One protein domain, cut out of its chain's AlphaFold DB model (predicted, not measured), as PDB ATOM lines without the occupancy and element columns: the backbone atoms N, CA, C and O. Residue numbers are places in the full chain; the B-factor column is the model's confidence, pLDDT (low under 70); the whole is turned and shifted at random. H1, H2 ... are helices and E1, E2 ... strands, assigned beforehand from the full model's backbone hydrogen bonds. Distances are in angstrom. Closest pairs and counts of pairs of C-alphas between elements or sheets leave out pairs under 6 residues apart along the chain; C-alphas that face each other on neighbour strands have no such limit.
ATOM      1  N   PHE A   6     207.993 132.895 195.607       87.66
ATOM      2  CA  PHE A   6     207.842 132.751 197.047       87.66
ATOM      3  C   PHE A   6     208.877 133.575 197.808       87.66
ATOM      4  O   PHE A   6     209.959 133.864 197.302       87.66
ATOM      5  N   THR A   7     208.538 133.952 199.039       88.05
ATOM      6  CA  THR A   7     209.466 134.616 199.965       88.05
ATOM      7  C   THR A   7     209.460 133.914 201.310       88.05
ATOM      8  O   THR A   7     208.393 133.540 201.808       88.05
ATOM      9  N   VAL A   8     210.637 133.789 201.918       86.53
ATOM     10  CA  VAL A   8     210.792 133.286 203.286       86.53
ATOM     11  C   VAL A   8     210.172 134.273 204.279       86.53
ATOM     12  O   VAL A   8     210.389 135.479 204.199       86.53
ATOM     13  N   ASP A   9     209.417 133.741 205.233       83.68
ATOM     14  CA  ASP A   9     208.934 134.425 206.429       83.68
ATOM     15  C   ASP A   9     209.593 133.774 207.653       83.68
ATOM     16  O   ASP A   9     209.136 132.754 208.179       83.68
ATOM     17  N   GLU A  10     210.730 134.337 208.063       68.85
ATOM     18  CA  GLU A  10     211.633 133.749 209.063       68.85
ATOM     19  C   GLU A  10     211.005 133.604 210.458       68.85
ATOM     20  O   GLU A  10     211.482 132.810 211.263       68.85
ATOM     21  N   HIS A  11     209.942 134.354 210.760       67.59
ATOM     22  CA  HIS A  11     209.420 134.486 212.127       67.59
ATOM     23  C   HIS A  11     208.115 133.729 212.353       67.59
ATOM     24  O   HIS A  11     207.548 133.763 213.445       67.59
ATOM     25  N   ALA A  12     207.600 133.077 211.315       74.38
ATOM     26  CA  ALA A  12     206.208 132.679 211.308       74.38
ATOM     27  C   ALA A  12     206.001 131.157 211.403       74.38
ATOM     28  O   ALA A  12     204.867 130.728 211.631       74.38
ATOM     29  N   ASN A  13     207.069 130.357 211.280       75.24
ATOM     30  CA  ASN A  13     207.103 128.953 211.696       75.24
ATOM     31  C   ASN A  13     207.877 128.842 213.024       75.24
ATOM     32  O   ASN A  13     209.004 129.319 213.118       75.24
ATOM     33  N   SER A  14     207.267 128.253 214.055       74.58
ATOM     34  CA  SER A  14     207.844 128.157 215.404       74.58
ATOM     35  C   SER A  14     208.674 126.890 215.641       74.58
ATOM     36  O   SER A  14     209.176 126.685 216.749       74.58
ATOM     37  N   THR A  15     208.819 126.021 214.641       76.87
ATOM     38  CA  THR A  15     209.642 124.816 214.759       76.87
ATOM     39  C   THR A  15     211.136 125.160 214.694       76.87
ATOM     40  O   THR A  15     211.577 126.033 213.950       76.87
ATOM     41  N   ILE A  16     211.952 124.441 215.475       74.79
ATOM     42  CA  ILE A  16     213.394 124.718 215.666       74.79
ATOM     43  C   ILE A  16     214.183 124.705 214.344       74.79
ATOM     44  O   ILE A  16     215.206 125.381 214.205       74.79
ATOM     45  N   HIS A  17     213.720 123.911 213.382       77.80
ATOM     46  CA  HIS A  17     214.382 123.705 212.100       77.80
ATOM     47  C   HIS A  17     213.488 124.030 210.909       77.80
ATOM     48  O   HIS A  17     213.854 123.653 209.804       77.80
ATOM     49  N   GLY A  18     212.346 124.688 211.109       84.74
ATOM     50  CA  GLY A  18     211.438 125.010 210.017       84.74
ATOM     51  C   GLY A  18     211.603 126.417 209.462       84.74
ATOM     52  O   GLY A  18     212.354 127.252 209.968       84.74
ATOM     53  N   SER A  19     210.867 126.659 208.388       89.10
ATOM     54  CA  SER A  19     210.670 127.961 207.757       89.10
ATOM     55  C   SER A  19     209.207 128.095 207.335       89.10
ATOM     56  O   SER A  19     208.504 127.099 207.155       89.10
ATOM     57  N   ALA A  20     208.725 129.325 207.191       92.59
ATOM     58  CA  ALA A  20     207.470 129.599 206.504       92.59
ATOM     59  C   ALA A  20     207.768 130.302 205.180       92.59
ATOM     60  O   ALA A  20     208.729 131.059 205.084       92.59
ATOM     61  N   TYR A  21     206.930 130.064 204.178       92.63
ATOM     62  CA  TYR A  21     207.018 130.717 202.878       92.63
ATOM     63  C   TYR A  21     205.649 131.273 202.491       92.63
ATOM     64  O   TYR A  21     204.631 130.585 202.627       92.63
ATOM     65  N   HIS A  22     205.623 132.512 202.000       93.55
ATOM     66  CA  HIS A  22     204.452 133.082 201.327       93.55
ATOM     67  C   HIS A  22     204.572 132.855 199.828       93.55
ATOM     68  O   HIS A  22     205.635 133.087 199.260       93.55
ATOM     69  N   LEU A  23     203.484 132.402 199.208       93.44
ATOM     70  CA  LEU A  23     203.391 132.118 197.779       93.44
ATOM     71  C   LEU A  23     202.602 133.235 197.100       93.44
ATOM     72  O   LEU A  23     201.461 133.515 197.497       93.44
ATOM     73  N   PHE A  24     203.187 133.838 196.072       91.41
ATOM     74  CA  PHE A  24     202.574 134.919 195.310       91.41
ATOM     75  C   PHE A  24     202.250 134.443 193.893       91.41
ATOM     76  O   PHE A  24     203.100 133.823 193.249       91.41
ATOM     77  N   PRO A  25     201.042 134.751 193.388       90.94
ATOM     78  CA  PRO A  25     200.683 134.386 192.033       90.94
ATOM     79  C   PRO A  25     201.536 135.184 191.045       90.94
ATOM     80  O   PRO A  25     201.772 136.379 191.224       90.94
ATOM     81  N   THR A  26     201.965 134.507 189.990       89.09
ATOM     82  CA  THR A  26     202.608 135.100 188.813       89.09
ATOM     83  C   THR A  26     201.775 134.762 187.582       89.09
ATOM     84  O   THR A  26     200.948 133.848 187.647       89.09
ATOM     85  N   ASP A  27     202.000 135.463 186.472       85.35
ATOM     86  CA  ASP A  27     201.276 135.210 185.217       85.35
ATOM     87  C   ASP A  27     201.441 133.757 184.746       85.35
ATOM     88  O   ASP A  27     200.493 133.131 184.276       85.35
ATOM     89  N   ASP A  28     202.631 133.194 184.951       83.43
ATOM     90  CA  ASP A  28     202.972 131.841 184.524       83.43
ATOM     91  C   ASP A  28     202.660 130.754 185.572       83.43
ATOM     92  O   ASP A  28     202.597 129.564 185.257       83.43
ATOM     93  N   ALA A  29     202.484 131.147 186.834       86.54
ATOM     94  CA  ALA A  29     202.189 130.248 187.940       86.54
ATOM     95  C   ALA A  29     201.217 130.923 188.923       86.54
ATOM     96  O   ALA A  29     201.655 131.568 189.887       86.54
ATOM     97  N   PRO A  30     199.894 130.767 188.719       90.25
ATOM     98  CA  PRO A  30     198.861 131.423 189.517       90.25
ATOM     99  C   PRO A  30     198.632 130.698 190.855       90.25
ATOM    100  O   PRO A  30     197.503 130.360 191.213       90.25
ATOM    101  N   VAL A  31     199.710 130.419 191.591       91.79
ATOM    102  CA  VAL A  31     199.693 129.735 192.887       91.79
ATOM    103  C   VAL A  31     199.785 130.769 194.006       91.79
ATOM    104  O   VAL A  31     200.670 131.619 194.007       91.79
ATOM    105  N   ARG A  32     198.885 130.692 194.986       93.58
ATOM    106  CA  ARG A  32     198.866 131.578 196.156       93.58
ATOM    107  C   ARG A  32     198.608 130.788 197.429       93.58
ATOM    108  O   ARG A  32     197.867 129.812 197.424       93.58
ATOM    109  N   GLY A  33     199.175 131.242 198.537       93.50
ATOM    110  CA  GLY A  33     198.928 130.675 199.857       93.50
ATOM    111  C   GLY A  33     200.128 130.864 200.766       93.50
ATOM    112  O   GLY A  33     201.019 131.666 200.489       93.50
ATOM    113  N   ARG A  34     200.157 130.097 201.849       93.94
ATOM    114  CA  ARG A  34     201.308 130.008 202.745       93.94
ATOM    115  C   ARG A  34     201.677 128.546 202.933       93.94
ATOM    116  O   ARG A  34     200.792 127.693 202.948       93.94
ATOM    117  N   VAL A  35     202.957 128.242 203.081       94.23
ATOM    118  CA  VAL A  35     203.424 126.881 203.366       94.23
ATOM    119  C   VAL A  35     204.418 126.900 204.510       94.23
ATOM    120  O   VAL A  35     205.299 127.758 204.567       94.23
ATOM    121  N   PHE A  36     204.228 125.997 205.465       94.53
ATOM    122  CA  PHE A  36     205.214 125.730 206.505       94.53
ATOM    123  C   PHE A  36     206.030 124.543 206.051       94.53
ATOM    124  O   PHE A  36     205.495 123.588 205.485       94.53
ATOM    125  N   VAL A  37     207.325 124.665 206.266       92.86
ATOM    126  CA  VAL A  37     208.332 123.733 205.806       92.86
ATOM    127  C   VAL A  37     209.099 123.306 207.032       92.86
ATOM    128  O   VAL A  37     209.714 124.146 207.687       92.86
ATOM    129  N   ASP A  38     209.028 122.024 207.347       90.95
ATOM    130  CA  ASP A  38     209.659 121.447 208.523       90.95
ATOM    131  C   ASP A  38     210.666 120.378 208.111       90.95
ATOM    132  O   ASP A  38     210.458 119.624 207.155       90.95
ATOM    133  N   MET A  39     211.778 120.323 208.845       88.70
ATOM    134  CA  MET A  39     212.764 119.263 208.679       88.70
ATOM    135  C   MET A  39     212.161 117.929 209.110       88.70
ATOM    136  O   MET A  39     211.635 117.806 210.216       88.70
ATOM    137  N   ALA A  40     212.314 116.928 208.257       90.15
ATOM    138  CA  ALA A  40     212.003 115.547 208.557       90.15
ATOM    139  C   ALA A  40     213.184 114.653 208.179       90.15
ATOM    140  O   ALA A  40     214.167 115.080 207.573       90.15
ATOM    141  N   GLU A  41     213.073 113.381 208.530       90.63
ATOM    142  CA  GLU A  41     214.039 112.369 208.143       90.63
ATOM    143  C   GLU A  41     213.320 111.194 207.492       90.63
ATOM    144  O   GLU A  41     212.197 110.838 207.853       90.63
ATOM    145  N   HIS A  42     213.986 110.565 206.531       93.93
ATOM    146  CA  HIS A  42     213.552 109.291 205.974       93.93
ATOM    147  C   HIS A  42     214.718 108.314 205.943       93.93
ATOM    148  O   HIS A  42     215.884 108.699 205.974       93.93
ATOM    149  N   THR A  43     214.404 107.023 205.915       93.46
ATOM    150  CA  THR A  43     215.426 105.979 205.892       93.46
ATOM    151  C   THR A  43     215.620 105.465 204.475       93.46
ATOM    152  O   THR A  43     214.672 105.004 203.840       93.46
ATOM    153  N   VAL A  44     216.867 105.455 204.016       92.74
ATOM    154  CA  VAL A  44     217.280 104.779 202.780       92.74
ATOM    155  C   VAL A  44     218.202 103.610 203.102       92.74
ATOM    156  O   VAL A  44     218.749 103.519 204.200       92.74
ATOM    157  N   ILE A  45     218.379 102.711 202.136       91.98
ATOM    158  CA  ILE A  45     219.370 101.639 202.219       91.98
ATOM    159  C   ILE A  45     220.540 102.002 201.308       91.98
ATOM    160  O   ILE A  45     220.344 102.151 200.104       91.98
ATOM    161  N   ILE A  46     221.734 102.128 201.883       88.55
ATOM    162  CA  ILE A  46     222.997 102.372 201.175       88.55
ATOM    163  C   ILE A  46     223.969 101.292 201.629       88.55
ATOM    164  O   ILE A  46     224.115 101.055 202.825       88.55
ATOM    165  N   ASP A  47     224.555 100.564 200.679       90.06
ATOM    166  CA  ASP A  47     225.485  99.458 200.947       90.06
ATOM    167  C   ASP A  47     224.961  98.447 201.991       90.06
ATOM    168  O   ASP A  47     225.680  97.954 202.860       90.06
ATOM    169  N   GLY A  48     223.654  98.159 201.932       91.65
ATOM    170  CA  GLY A  48     222.969  97.233 202.841       91.65
ATOM    171  C   GLY A  48     222.697  97.781 204.247       91.65
ATOM    172  O   GLY A  48     222.128  97.070 205.076       91.65
ATOM    173  N   ARG A  49     223.054  99.036 204.533       90.15
ATOM    174  CA  ARG A  49     222.816  99.701 205.819       90.15
ATOM    175  C   ARG A  49     221.665 100.686 205.715       90.15
ATOM    176  O   ARG A  49     221.510 101.378 204.714       90.15
ATOM    177  N   ARG A  50     220.849 100.742 206.767       91.06
ATOM    178  CA  ARG A  50     219.813 101.766 206.913       91.06
ATOM    179  C   ARG A  50     220.468 103.065 207.349       91.06
ATOM    180  O   ARG A  50     221.091 103.104 208.407       91.06
ATOM    181  N   GLU A  51     220.295 104.106 206.554       89.57
ATOM    182  CA  GLU A  51     220.817 105.436 206.839       89.57
ATOM    183  C   GLU A  51     219.687 106.457 206.858       89.57
ATOM    184  O   GLU A  51     218.828 106.460 205.972       89.57
ATOM    185  N   SER A  52     219.705 107.328 207.869       89.70
ATOM    186  CA  SER A  52     218.799 108.469 207.932       89.70
ATOM    187  C   SER A  52     219.250 109.553 206.956       89.70
ATOM    188  O   SER A  52     220.442 109.869 206.860       89.70
ATOM    189  N   ARG A  53     218.297 110.102 206.205       90.23
ATOM    190  CA  ARG A  53     218.514 111.115 205.177       90.23
ATOM    191  C   ARG A  53     217.532 112.270 205.334       90.23
ATOM    192  O   ARG A  53     216.405 112.039 205.772       90.23
ATOM    193  N   PRO A  54     217.934 113.492 204.943       90.42
ATOM    194  CA  PRO A  54     217.058 114.648 205.020       90.42
ATOM    195  C   PRO A  54     215.785 114.461 204.194       90.42
ATOM    196  O   PRO A  54     215.815 114.009 203.043       90.42
ATOM    197  N   ALA A  55     214.674 114.854 204.793       93.02
ATOM    198  CA  ALA A  55     213.391 115.023 204.150       93.02
ATOM    199  C   ALA A  55     212.775 116.350 204.606       93.02
ATOM    200  O   ALA A  55     213.249 117.009 205.531       93.02
ATOM    201  N   VAL A  56     211.718 116.752 203.922       92.97
ATOM    202  CA  VAL A  56     211.007 117.995 204.173       92.97
ATOM    203  C   VAL A  56     209.520 117.701 204.182       92.97
ATOM    204  O   VAL A  56     209.001 117.082 203.248       92.97
ATOM    205  N   GLU A  57     208.835 118.150 205.226       94.50
ATOM    206  CA  GLU A  57     207.378 118.155 205.288       94.50
ATOM    207  C   GLU A  57     206.844 119.538 204.936       94.50
ATOM    208  O   GLU A  57     207.344 120.558 205.403       94.50
ATOM    209  N   PHE A  58     205.805 119.558 204.107       94.88
ATOM    210  CA  PHE A  58     205.127 120.763 203.661       94.88
ATOM    211  C   PHE A  58     203.704 120.751 204.183       94.88
ATOM    212  O   PHE A  58     202.917 119.859 203.854       94.88
ATOM    213  N   GLN A  59     203.347 121.780 204.942       94.26
ATOM    214  CA  GLN A  59     201.981 122.021 205.373       94.26
ATOM    215  C   GLN A  59     201.475 123.326 204.769       94.26
ATOM    216  O   GLN A  59     201.877 124.417 205.169       94.26
ATOM    217  N   PHE A  60     200.575 123.211 203.795       93.55
ATOM    218  CA  PHE A  60     199.977 124.372 203.154       93.55
ATOM    219  C   PHE A  60     198.819 124.938 203.980       93.55
ATOM    220  O   PHE A  60     198.068 124.207 204.626       93.55
ATOM    221  N   PHE A  61     198.643 126.252 203.893       92.11
ATOM    222  CA  PHE A  61     197.570 127.016 204.510       92.11
ATOM    223  C   PHE A  61     196.940 127.929 203.460       92.11
ATOM    224  O   PHE A  61     197.583 128.851 202.953       92.11
ATOM    225  N   GLY A  62     195.673 127.663 203.137       92.11
ATOM    226  CA  GLY A  62     194.908 128.451 202.175       92.11
ATOM    227  C   GLY A  62     195.484 128.393 200.763       92.11
ATOM    228  O   GLY A  62     195.522 129.420 200.091       92.11
ATOM    229  N   LEU A  63     195.948 127.217 200.323       93.18
ATOM    230  CA  LEU A  63     196.475 127.036 198.975       93.18
ATOM    231  C   LEU A  63     195.371 127.286 197.945       93.18
ATOM    232  O   LEU A  63     194.286 126.701 198.016       93.18
ATOM    233  N   GLN A  64     195.675 128.142 196.979       92.32
ATOM    234  CA  GLN A  64     194.837 128.470 195.840       92.32
ATOM    235  C   GLN A  64     195.656 128.355 194.562       92.32
ATOM    236  O   GLN A  64     196.812 128.779 194.526       92.32
ATOM    237  N   VAL A  65     195.047 127.805 193.516       89.92
ATOM    238  CA  VAL A  65     195.636 127.751 192.176       89.92
ATOM    239  C   VAL A  65     194.601 128.251 191.186       89.92
ATOM    240  O   VAL A  65     193.489 127.727 191.155       89.92
ATOM    241  N   ASP A  66     194.946 129.292 190.433       88.49
ATOM    242  CA  ASP A  66     194.040 129.946 189.479       88.49
ATOM    243  C   ASP A  66     192.686 130.327 190.123       88.49
ATOM    244  O   ASP A  66     191.597 129.997 189.656       88.49
ATOM    245  N   GLY A  67     192.758 130.918 191.322       87.36
ATOM    246  CA  GLY A  67     191.592 131.302 192.127       87.36
ATOM    247  C   GLY A  67     190.806 130.143 192.755       87.36
ATOM    248  O   GLY A  67     189.917 130.388 193.573       87.36
ATOM    249  N   ARG A  68     191.123 128.879 192.444       88.48
ATOM    250  CA  ARG A  68     190.443 127.708 193.018       88.48
ATOM    251  C   ARG A  68     191.084 127.297 194.346       88.48
ATOM    252  O   ARG A  68     192.292 127.057 194.380       88.48
ATOM    253  N   PRO A  69     190.314 127.171 195.443       90.22
ATOM    254  CA  PRO A  69     190.853 126.739 196.725       90.22
ATOM    255  C   PRO A  69     191.144 125.235 196.725       90.22
ATOM    256  O   PRO A  69     190.251 124.417 196.524       90.22
ATOM    257  N   LEU A  70     192.392 124.875 197.021       88.96
ATOM    258  CA  LEU A  70     192.840 123.493 197.245       88.96
ATOM    259  C   LEU A  70     192.893 123.133 198.740       88.96
ATOM    260  O   LEU A  70     193.071 121.975 199.125       88.96
ATOM    261  N   GLY A  71     192.708 124.132 199.606       89.61
ATOM    262  CA  GLY A  71     192.698 123.971 201.054       89.61
ATOM    263  C   GLY A  71     194.108 123.864 201.628       89.61
ATOM    264  O   GLY A  71     194.976 124.671 201.307       89.61
ATOM    265  N   ASN A  72     194.314 122.884 202.509       92.68
ATOM    266  CA  ASN A  72     195.531 122.745 203.315       92.68
ATOM    267  C   ASN A  72     196.186 121.369 203.095       92.68
ATOM    268  O   ASN A  72     196.206 120.551 204.022       92.68
ATOM    269  N   PRO A  73     196.622 121.037 201.866       91.39
ATOM    270  CA  PRO A  73     197.273 119.759 201.619       91.39
ATOM    271  C   PRO A  73     198.581 119.633 202.404       91.39
ATOM    272  O   PRO A  73     199.226 120.622 202.761       91.39
ATOM    273  N   ARG A  74     198.967 118.380 202.652       93.58
ATOM    274  CA  ARG A  74     200.283 118.015 203.168       93.58
ATOM    275  C   ARG A  74     201.047 117.281 202.083       93.58
ATOM    276  O   ARG A  74     200.475 116.408 201.428       93.58
ATOM    277  N   CYS A  75     202.311 117.634 201.917       94.49
ATOM    278  CA  CYS A  75     203.213 116.990 200.972       94.49
ATOM    279  C   CYS A  75     204.535 116.688 201.669       94.49
ATOM    280  O   CYS A  75     204.873 117.329 202.664       94.49
ATOM    281  N   THR A  76     205.298 115.745 201.133       94.89
ATOM    282  CA  THR A  76     206.659 115.482 201.603       94.89
ATOM    283  C   THR A  76     207.632 115.409 200.438       94.89
ATOM    284  O   THR A  76     207.269 115.033 199.322       94.89
ATOM    285  N   SER A  77     208.878 115.791 200.696       94.93
ATOM    286  CA  SER A  77     209.993 115.694 199.759       94.93
ATOM    287  C   SER A  77     211.146 114.988 200.446       94.93
ATOM    288  O   SER A  77     211.573 115.403 201.518       94.93
ATOM    289  N   ALA A  78     211.636 113.906 199.859       94.85
ATOM    290  CA  ALA A  78     212.706 113.100 200.430       94.85
ATOM    291  C   ALA A  78     213.925 113.110 199.507       94.85
ATOM    292  O   ALA A  78     213.796 112.831 198.312       94.85
ATOM    293  N   PHE A  79     215.113 113.401 200.045       94.63
ATOM    294  CA  PHE A  79     216.348 113.346 199.266       94.63
ATOM    295  C   PHE A  79     216.871 111.911 199.173       94.63
ATOM    296  O   PHE A  79     217.189 111.286 200.187       94.63
ATOM    297  N   HIS A  80     216.992 111.391 197.953       94.40
ATOM    298  CA  HIS A  80     217.550 110.072 197.682       94.40
ATOM    299  C   HIS A  80     218.935 110.209 197.028       94.40
ATOM    300  O   HIS A  80     219.015 110.555 195.840       94.40
ATOM    301  N   PRO A  81     220.023 109.916 197.763       92.97
ATOM    302  CA  PRO A  81     221.373 110.001 197.222       92.97
ATOM    303  C   PRO A  81     221.563 109.001 196.078       92.97
ATOM    304  O   PRO A  81     220.985 107.914 196.081       92.97
ATOM    305  N   PHE A  82     222.348 109.406 195.081       91.28
ATOM    306  CA  PHE A  82     222.687 108.655 193.867       91.28
ATOM    307  C   PHE A  82     221.484 108.182 193.039       91.28
ATOM    308  O   PHE A  82     221.623 107.337 192.155       91.28
ATOM    309  N   SER A  83     220.296 108.724 193.307       90.87
ATOM    310  CA  SER A  83     219.098 108.419 192.537       90.87
ATOM    311  C   SER A  83     218.921 109.390 191.375       90.87
ATOM    312  O   SER A  83     219.330 110.550 191.436       90.87
ATOM    313  N   ILE A  84     218.282 108.896 190.317       86.52
ATOM    314  CA  ILE A  84     217.823 109.700 189.187       86.52
ATOM    315  C   ILE A  84     216.338 109.977 189.415       86.52
ATOM    316  O   ILE A  84     215.573 109.057 189.715       86.52
ATOM    317  N   GLY A  85     215.927 111.235 189.294       77.20
ATOM    318  CA  GLY A  85     214.554 111.635 189.567       77.20
ATOM    319  C   GLY A  85     214.320 113.125 189.380       77.20
ATOM    320  O   GLY A  85     215.151 113.849 188.824       77.20
ATOM    321  N   VAL A  86     213.160 113.569 189.855       79.02
ATOM    322  CA  VAL A  86     212.740 114.971 189.799       79.02
ATOM    323  C   VAL A  86     213.580 115.789 190.782       79.02
ATOM    324  O   VAL A  86     213.916 115.306 191.862       79.02
ATOM    325  N   GLY A  87     213.959 117.012 190.407       83.18
ATOM    326  CA  GLY A  87     214.745 117.876 191.293       83.18
ATOM    327  C   GLY A  87     216.131 117.313 191.609       83.18
ATOM    328  O   GLY A  87     216.477 117.137 192.774       83.18
ATOM    329  N   SER A  88     216.915 116.992 190.574       91.25
ATOM    330  CA  SER A  88     218.319 116.608 190.758       91.25
ATOM    331  C   SER A  88     219.070 117.707 191.510       91.25
ATOM    332  O   SER A  88     219.025 118.873 191.115       91.25
ATOM    333  N   MET A  89     219.747 117.344 192.594       92.48
ATOM    334  CA  MET A  89     220.428 118.296 193.465       92.48
ATOM    335  C   MET A  89     221.611 117.657 194.192       92.48
ATOM    336  O   MET A  89     221.768 116.435 194.220       92.48
ATOM    337  N   VAL A  90     222.426 118.501 194.821       90.02
ATOM    338  CA  VAL A  90     223.452 118.079 195.776       90.02
ATOM    339  C   VAL A  90     222.996 118.512 197.161       90.02
ATOM    340  O   VAL A  90     222.834 119.705 197.409       90.02
ATOM    341  N   SER A  91     222.790 117.557 198.063       89.02
ATOM    342  CA  SER A  91     222.496 117.834 199.472       89.02
ATOM    343  C   SER A  91     223.619 117.260 200.320       89.02
ATOM    344  O   SER A  91     223.989 116.098 200.169       89.02
ATOM    345  N   LEU A  92     224.198 118.090 201.194       85.87
ATOM    346  CA  LEU A  92     225.259 117.684 202.124       85.87
ATOM    347  C   LEU A  92     226.471 117.013 201.437       85.87
ATOM    348  O   LEU A  92     227.089 116.114 201.999       85.87
ATOM    349  N   GLY A  93     226.804 117.461 200.220       87.52
ATOM    350  CA  GLY A  93     227.924 116.948 199.421       87.52
ATOM    351  C   GLY A  93     227.620 115.690 198.599       87.52
ATOM    352  O   GLY A  93     228.479 115.249 197.840       87.52
ATOM    353  N   GLU A  94     226.417 115.129 198.700       90.73
ATOM    354  CA  GLU A  94     226.019 113.926 197.968       90.73
ATOM    355  C   GLU A  94     225.094 114.301 196.800       90.73
ATOM    356  O   GLU A  94     224.110 115.018 197.010       90.73
ATOM    357  N   PRO A  95     225.380 113.855 195.561       93.47
ATOM    358  CA  PRO A  95     224.464 114.038 194.444       93.47
ATOM    359  C   PRO A  95     223.269 113.096 194.585       93.47
ATOM    360  O   PRO A  95     223.396 111.977 195.081       93.47
ATOM    361  N   GLY A  96     222.105 113.519 194.110       94.11
ATOM    362  CA  GLY A  96     220.907 112.693 194.104       94.11
ATOM    363  C   GLY A  96     219.714 113.426 193.516       94.11
ATOM    364  O   GLY A  96     219.862 114.411 192.793       94.11
ATOM    365  N   ALA A  97     218.525 112.949 193.857       94.25
ATOM    366  CA  ALA A  97     217.272 113.534 193.411       94.25
ATOM    367  C   ALA A  97     216.230 113.513 194.527       94.25
ATOM    368  O   ALA A  97     216.352 112.781 195.516       94.25
ATOM    369  N   LEU A  98     215.194 114.324 194.350       94.47
ATOM    370  CA  LEU A  98     214.061 114.386 195.254       94.47
ATOM    371  C   LEU A  98     212.998 113.365 194.849       94.47
ATOM    372  O   LEU A  98     212.732 113.117 193.670       94.47
ATOM    373  N   ARG A  99     212.345 112.786 195.855       93.63
ATOM    374  CA  ARG A  99     211.084 112.065 195.689       93.63
ATOM    375  C   ARG A  99     209.985 112.818 196.407       93.63
ATOM    376  O   ARG A  99     210.010 112.952 197.628       93.63
ATOM    377  N   LEU A 100     209.026 113.290 195.624       93.20
ATOM    378  CA  LEU A 100     207.884 114.052 196.101       93.20
ATOM    379  C   LEU A 100     206.700 113.115 196.324       93.20
ATOM    380  O   LEU A 100     206.344 112.340 195.439       93.20
ATOM    381  N   HIS A 101     206.078 113.214 197.494       91.05
ATOM    382  CA  HIS A 101     204.788 112.597 197.774       91.05
ATOM    383  C   HIS A 101     203.761 113.709 197.946       91.05
ATOM    384  O   HIS A 101     203.733 114.422 198.953       91.05
ATOM    385  N   LEU A 102     202.930 113.863 196.921       87.89
ATOM    386  CA  LEU A 102     201.804 114.783 196.932       87.89
ATOM    387  C   LEU A 102     200.654 114.100 197.684       87.89
ATOM    388  O   LEU A 102     200.308 112.959 197.379       87.89
ATOM    389  N   GLY A 103     200.083 114.755 198.697       82.29
ATOM    390  CA  GLY A 103     198.927 114.202 199.407       82.29
ATOM    391  C   GLY A 103     197.723 114.009 198.474       82.29
ATOM    392  O   GLY A 103     197.594 114.732 197.488       82.29
ATOM    393  N   GLN A 104     196.807 113.091 198.813       75.68
ATOM    394  CA  GLN A 104     195.656 112.698 197.968       75.68
ATOM    395  C   GLN A 104     194.899 113.871 197.325       75.68
ATOM    396  O   GLN A 104     194.554 113.839 196.152       75.68
ATOM    397  N   ARG A 105     194.680 114.958 198.074       73.05
ATOM    398  CA  ARG A 105     193.951 116.130 197.561       73.05
ATOM    399  C   ARG A 105     194.623 116.813 196.375       73.05
ATOM    400  O   ARG A 105     193.943 117.515 195.643       73.05
ATOM    401  N   VAL A 106     195.937 116.671 196.242       74.08
ATOM    402  CA  VAL A 106     196.717 117.276 195.162       74.08
ATOM    403  C   VAL A 106     196.766 116.352 193.951       74.08
ATOM    404  O   VAL A 106     196.704 116.835 192.827       74.08
ATOM    405  N   THR A 107     196.828 115.036 194.170       72.52
ATOM    406  CA  THR A 107     196.900 114.051 193.082       72.52
ATOM    407  C   THR A 107     195.604 113.935 192.283       72.52
ATOM    408  O   THR A 107     195.658 113.552 191.123       72.52
ATOM    409  N   ASP A 108     194.462 114.296 192.873       74.79
ATOM    410  CA  ASP A 108     193.145 114.202 192.226       74.79
ATOM    411  C   ASP A 108     192.800 115.428 191.346       74.79
ATOM    412  O   ASP A 108     191.682 115.550 190.840       74.79
ATOM    413  N   ILE A 109     193.737 116.368 191.178       81.18
ATOM    414  CA  ILE A 109     193.558 117.601 190.394       81.18
ATOM    415  C   ILE A 109     194.150 117.413 188.984       81.18
ATOM    416  O   ILE A 109     194.831 116.432 188.704       81.18
ATOM    417  N   SER A 110     193.884 118.352 188.070       85.08
ATOM    418  CA  SER A 110     194.484 118.365 186.735       85.08
ATOM    419  C   SER A 110     196.014 118.306 186.767       85.08
ATOM    420  O   SER A 110     196.665 118.956 187.590       85.08
ATOM    421  N   ASP A 111     196.584 117.603 185.786       86.87
ATOM    422  CA  ASP A 111     198.031 117.422 185.613       86.87
ATOM    423  C   ASP A 111     198.812 118.742 185.635       86.87
ATOM    424  O   ASP A 111     199.925 118.807 186.152       86.87
ATOM    425  N   THR A 112     198.216 119.823 185.128       86.56
ATOM    426  CA  THR A 112     198.817 121.163 185.134       86.56
ATOM    427  C   THR A 112     199.058 121.686 186.551       86.56
ATOM    428  O   THR A 112     200.129 122.216 186.840       86.56
ATOM    429  N   VAL A 113     198.086 121.523 187.453       85.69
ATOM    430  CA  VAL A 113     198.208 121.962 188.852       85.69
ATOM    431  C   VAL A 113     199.220 121.093 189.587       85.69
ATOM    432  O   VAL A 113     200.055 121.608 190.331       85.69
ATOM    433  N   THR A 114     199.182 119.785 189.340       89.42
ATOM    434  CA  THR A 114     200.147 118.832 189.893       89.42
ATOM    435  C   THR A 114     201.571 119.176 189.452       89.42
ATOM    436  O   THR A 114     202.471 119.198 190.291       89.42
ATOM    437  N   GLY A 115     201.780 119.534 188.180       89.18
ATOM    438  CA  GLY A 115     203.065 120.004 187.657       89.18
ATOM    439  C   GLY A 115     203.560 121.274 188.351       89.18
ATOM    440  O   GLY A 115     204.661 121.285 188.895       89.18
ATOM    441  N   LEU A 116     202.715 122.308 188.438       88.43
ATOM    442  CA  LEU A 116     203.052 123.567 189.120       88.43
ATOM    443  C   LEU A 116     203.432 123.362 190.594       88.43
ATOM    444  O   LEU A 116     204.388 123.962 191.085       88.43
ATOM    445  N   LEU A 117     202.699 122.508 191.314       89.31
ATOM    446  CA  LEU A 117     203.005 122.202 192.712       89.31
ATOM    447  C   LEU A 117     204.272 121.359 192.856       89.31
ATOM    448  O   LEU A 117     205.024 121.556 193.806       89.31
ATOM    449  N   THR A 118     204.537 120.454 191.916       91.52
ATOM    450  CA  THR A 118     205.781 119.672 191.878       91.52
ATOM    451  C   THR A 118     206.988 120.592 191.692       91.52
ATOM    452  O   THR A 118     207.964 120.472 192.435       91.52
ATOM    453  N   ASP A 119     206.901 121.553 190.771       90.87
ATOM    454  CA  ASP A 119     207.953 122.545 190.529       90.87
ATOM    455  C   ASP A 119     208.172 123.443 191.756       90.87
ATOM    456  O   ASP A 119     209.311 123.653 192.177       90.87
ATOM    457  N   LEU A 120     207.086 123.901 192.392       91.09
ATOM    458  CA  LEU A 120     207.149 124.685 193.627       91.09
ATOM    459  C   LEU A 120     207.846 123.934 194.761       91.09
ATOM    460  O   LEU A 120     208.772 124.448 195.388       91.09
ATOM    461  N   LEU A 121     207.382 122.715 195.039       93.05
ATOM    462  CA  LEU A 121     207.923 121.885 196.108       93.05
ATOM    463  C   LEU A 121     209.384 121.546 195.842       93.05
ATOM    464  O   LEU A 121     210.174 121.529 196.779       93.05
ATOM    465  N   THR A 122     209.752 121.318 194.580       93.28
ATOM    466  CA  THR A 122     211.144 121.107 194.174       93.28
ATOM    467  C   THR A 122     211.992 122.332 194.494       93.28
ATOM    468  O   THR A 122     213.015 122.194 195.160       93.28
ATOM    469  N   ALA A 123     211.559 123.528 194.082       90.94
ATOM    470  CA  ALA A 123     212.302 124.763 194.314       90.94
ATOM    471  C   ALA A 123     212.520 125.029 195.813       90.94
ATOM    472  O   ALA A 123     213.658 125.210 196.247       90.94
ATOM    473  N   ILE A 124     211.451 124.950 196.614       92.16
ATOM    474  CA  ILE A 124     211.541 125.148 198.067       92.16
ATOM    475  C   ILE A 124     212.392 124.048 198.719       92.16
ATOM    476  O   ILE A 124     213.206 124.340 199.591       92.16
ATOM    477  N   SER A 125     212.251 122.786 198.292       93.54
ATOM    478  CA  SER A 125     213.063 121.679 198.821       93.54
ATOM    479  C   SER A 125     214.549 121.898 198.568       93.54
ATOM    480  O   SER A 125     215.345 121.661 199.466       93.54
ATOM    481  N   VAL A 126     214.935 122.331 197.364       91.16
ATOM    482  CA  VAL A 126     216.344 122.562 197.012       91.16
ATOM    483  C   VAL A 126     216.939 123.672 197.875       91.16
ATOM    484  O   VAL A 126     218.024 123.494 198.426       91.16
ATOM    485  N   GLU A 127     216.221 124.783 198.042       88.22
ATOM    486  CA  GLU A 127     216.655 125.882 198.907       88.22
ATOM    487  C   GLU A 127     216.786 125.424 200.364       88.22
ATOM    488  O   GLU A 127     217.827 125.599 200.994       88.22
ATOM    489  N   PHE A 128     215.762 124.753 200.885       88.71
ATOM    490  CA  PHE A 128     215.729 124.341 202.279       88.71
ATOM    491  C   PHE A 128     216.758 123.248 202.594       88.71
ATOM    492  O   PHE A 128     217.445 123.334 203.603       88.71
ATOM    493  N   LEU A 129     216.923 122.239 201.731       90.09
ATOM    494  CA  LEU A 129     217.842 121.108 201.941       90.09
ATOM    495  C   LEU A 129     219.323 121.445 201.726       90.09
ATOM    496  O   LEU A 129     220.188 120.609 202.015       90.09
ATOM    497  N   THR A 130     219.619 122.637 201.212       86.73
ATOM    498  CA  THR A 130     220.985 123.171 201.095       86.73
ATOM    499  C   THR A 130     221.322 124.182 202.194       86.73
ATOM    500  O   THR A 130     222.480 124.575 202.328       86.73
ATOM    501  N   ASP A 131     220.351 124.544 203.034       86.26
ATOM    502  CA  ASP A 131     220.536 125.437 204.174       86.26
ATOM    503  C   ASP A 131     221.462 124.818 205.243       86.26
ATOM    504  O   ASP A 131     221.419 123.621 205.554       86.26
TER     505      ASP A 131
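What this domain is: This is residues 6 to 131 of the 190 residues of an uncharacterized protein of Nocardia brasiliensis ATCC 700358 (UniProt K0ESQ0). One twisted antiparallel sheet of eight strands curls round a single long helix, H2, which lies in its hollow. The long hairpin E3 and E4 runs through the sheet and makes most of the longest axis, with the turn at Gly 48 at one end and the turn of the hairpin E4 and E5, at Gly 67, at the other; the short helix H1 grazes the sheet. The printed part has 126 residues, with eight named strands followed by two named helices along the chain, and the sheet is branched at E4. The class is mixed, helices and strands, and the whole is compact, with a radius of gyration of the C-alphas of 14.7 A and spans of 47 by 33 by 23 A.

Where its parts are: The longest strand by residues is E4, residues 49 to 65, 41.4 A long; it bends by 86 degrees at residue 62. E3, residues 31 to 46, is 36.9 A long and bends by 89 degrees at residue 34. E1 holds residues 6 to 9, beginning with C-alpha 6 at (207.842, 132.751, 197.047), and E2 residues 19 to 24. E5 is residues 68 to 71, E6 residues 74 to 81 with 23.3 A, E7 residues 86 to 91, and E8 residues 94 to 102 with 24.3 A. H1 is residues 104 to 107. H2, residues 111 to 130, is 28.3 A long and ends with C-alpha 130 at (220.985, 123.171, 201.095).

How they stand to each other: E1 to E5 form a meander, each strand the antiparallel neighbour of the one before. N 7 and O 22 of E1 and E2 are 3.0 A apart, N 21 and O 35 of E2 and E3 2.9 A, N 38 and O 57 of E3 and E4 3.0 A. E3 lies on one side of E4; E5, beside residues 62 to 65, and E6, beside residues 54 to 59, lie on the other side. N 65 and O 68 of E4 and E5 are 3.0 A apart, N 56 and O 77 of E4 and E6 2.8 A. E6 and E8 are antiparallel, with N 78 and O 99 at 2.9 A, as are E7 and E8, a hairpin, with N 89 and O 96 at 2.9 A. H2 is on the sheet; its closest C-alphas to E7 are those of Thr 122 and Gly 87, 5.6 A, and to E4 those of Ser 125 and Val 56, 6.8 A. H1 and H2 only just touch, and only at the corner by their link, with 3 pairs of C-alphas within 8 A, the closest Val 106 and Thr 114 at 6.5 A; H2 does so with residues 113 to 114 alone. In H2 every O i to N i+4 pair is within hydrogen-bond range; H1 is too short for such a pair.

The domain as a whole: The C-alphas farthest apart, of Gly 48 and Gly 67, are 47.5 A apart. The printed part has no cut and no long link. The mean pLDDT of the printed part is 88.7; residues 10 to 11 are under 70.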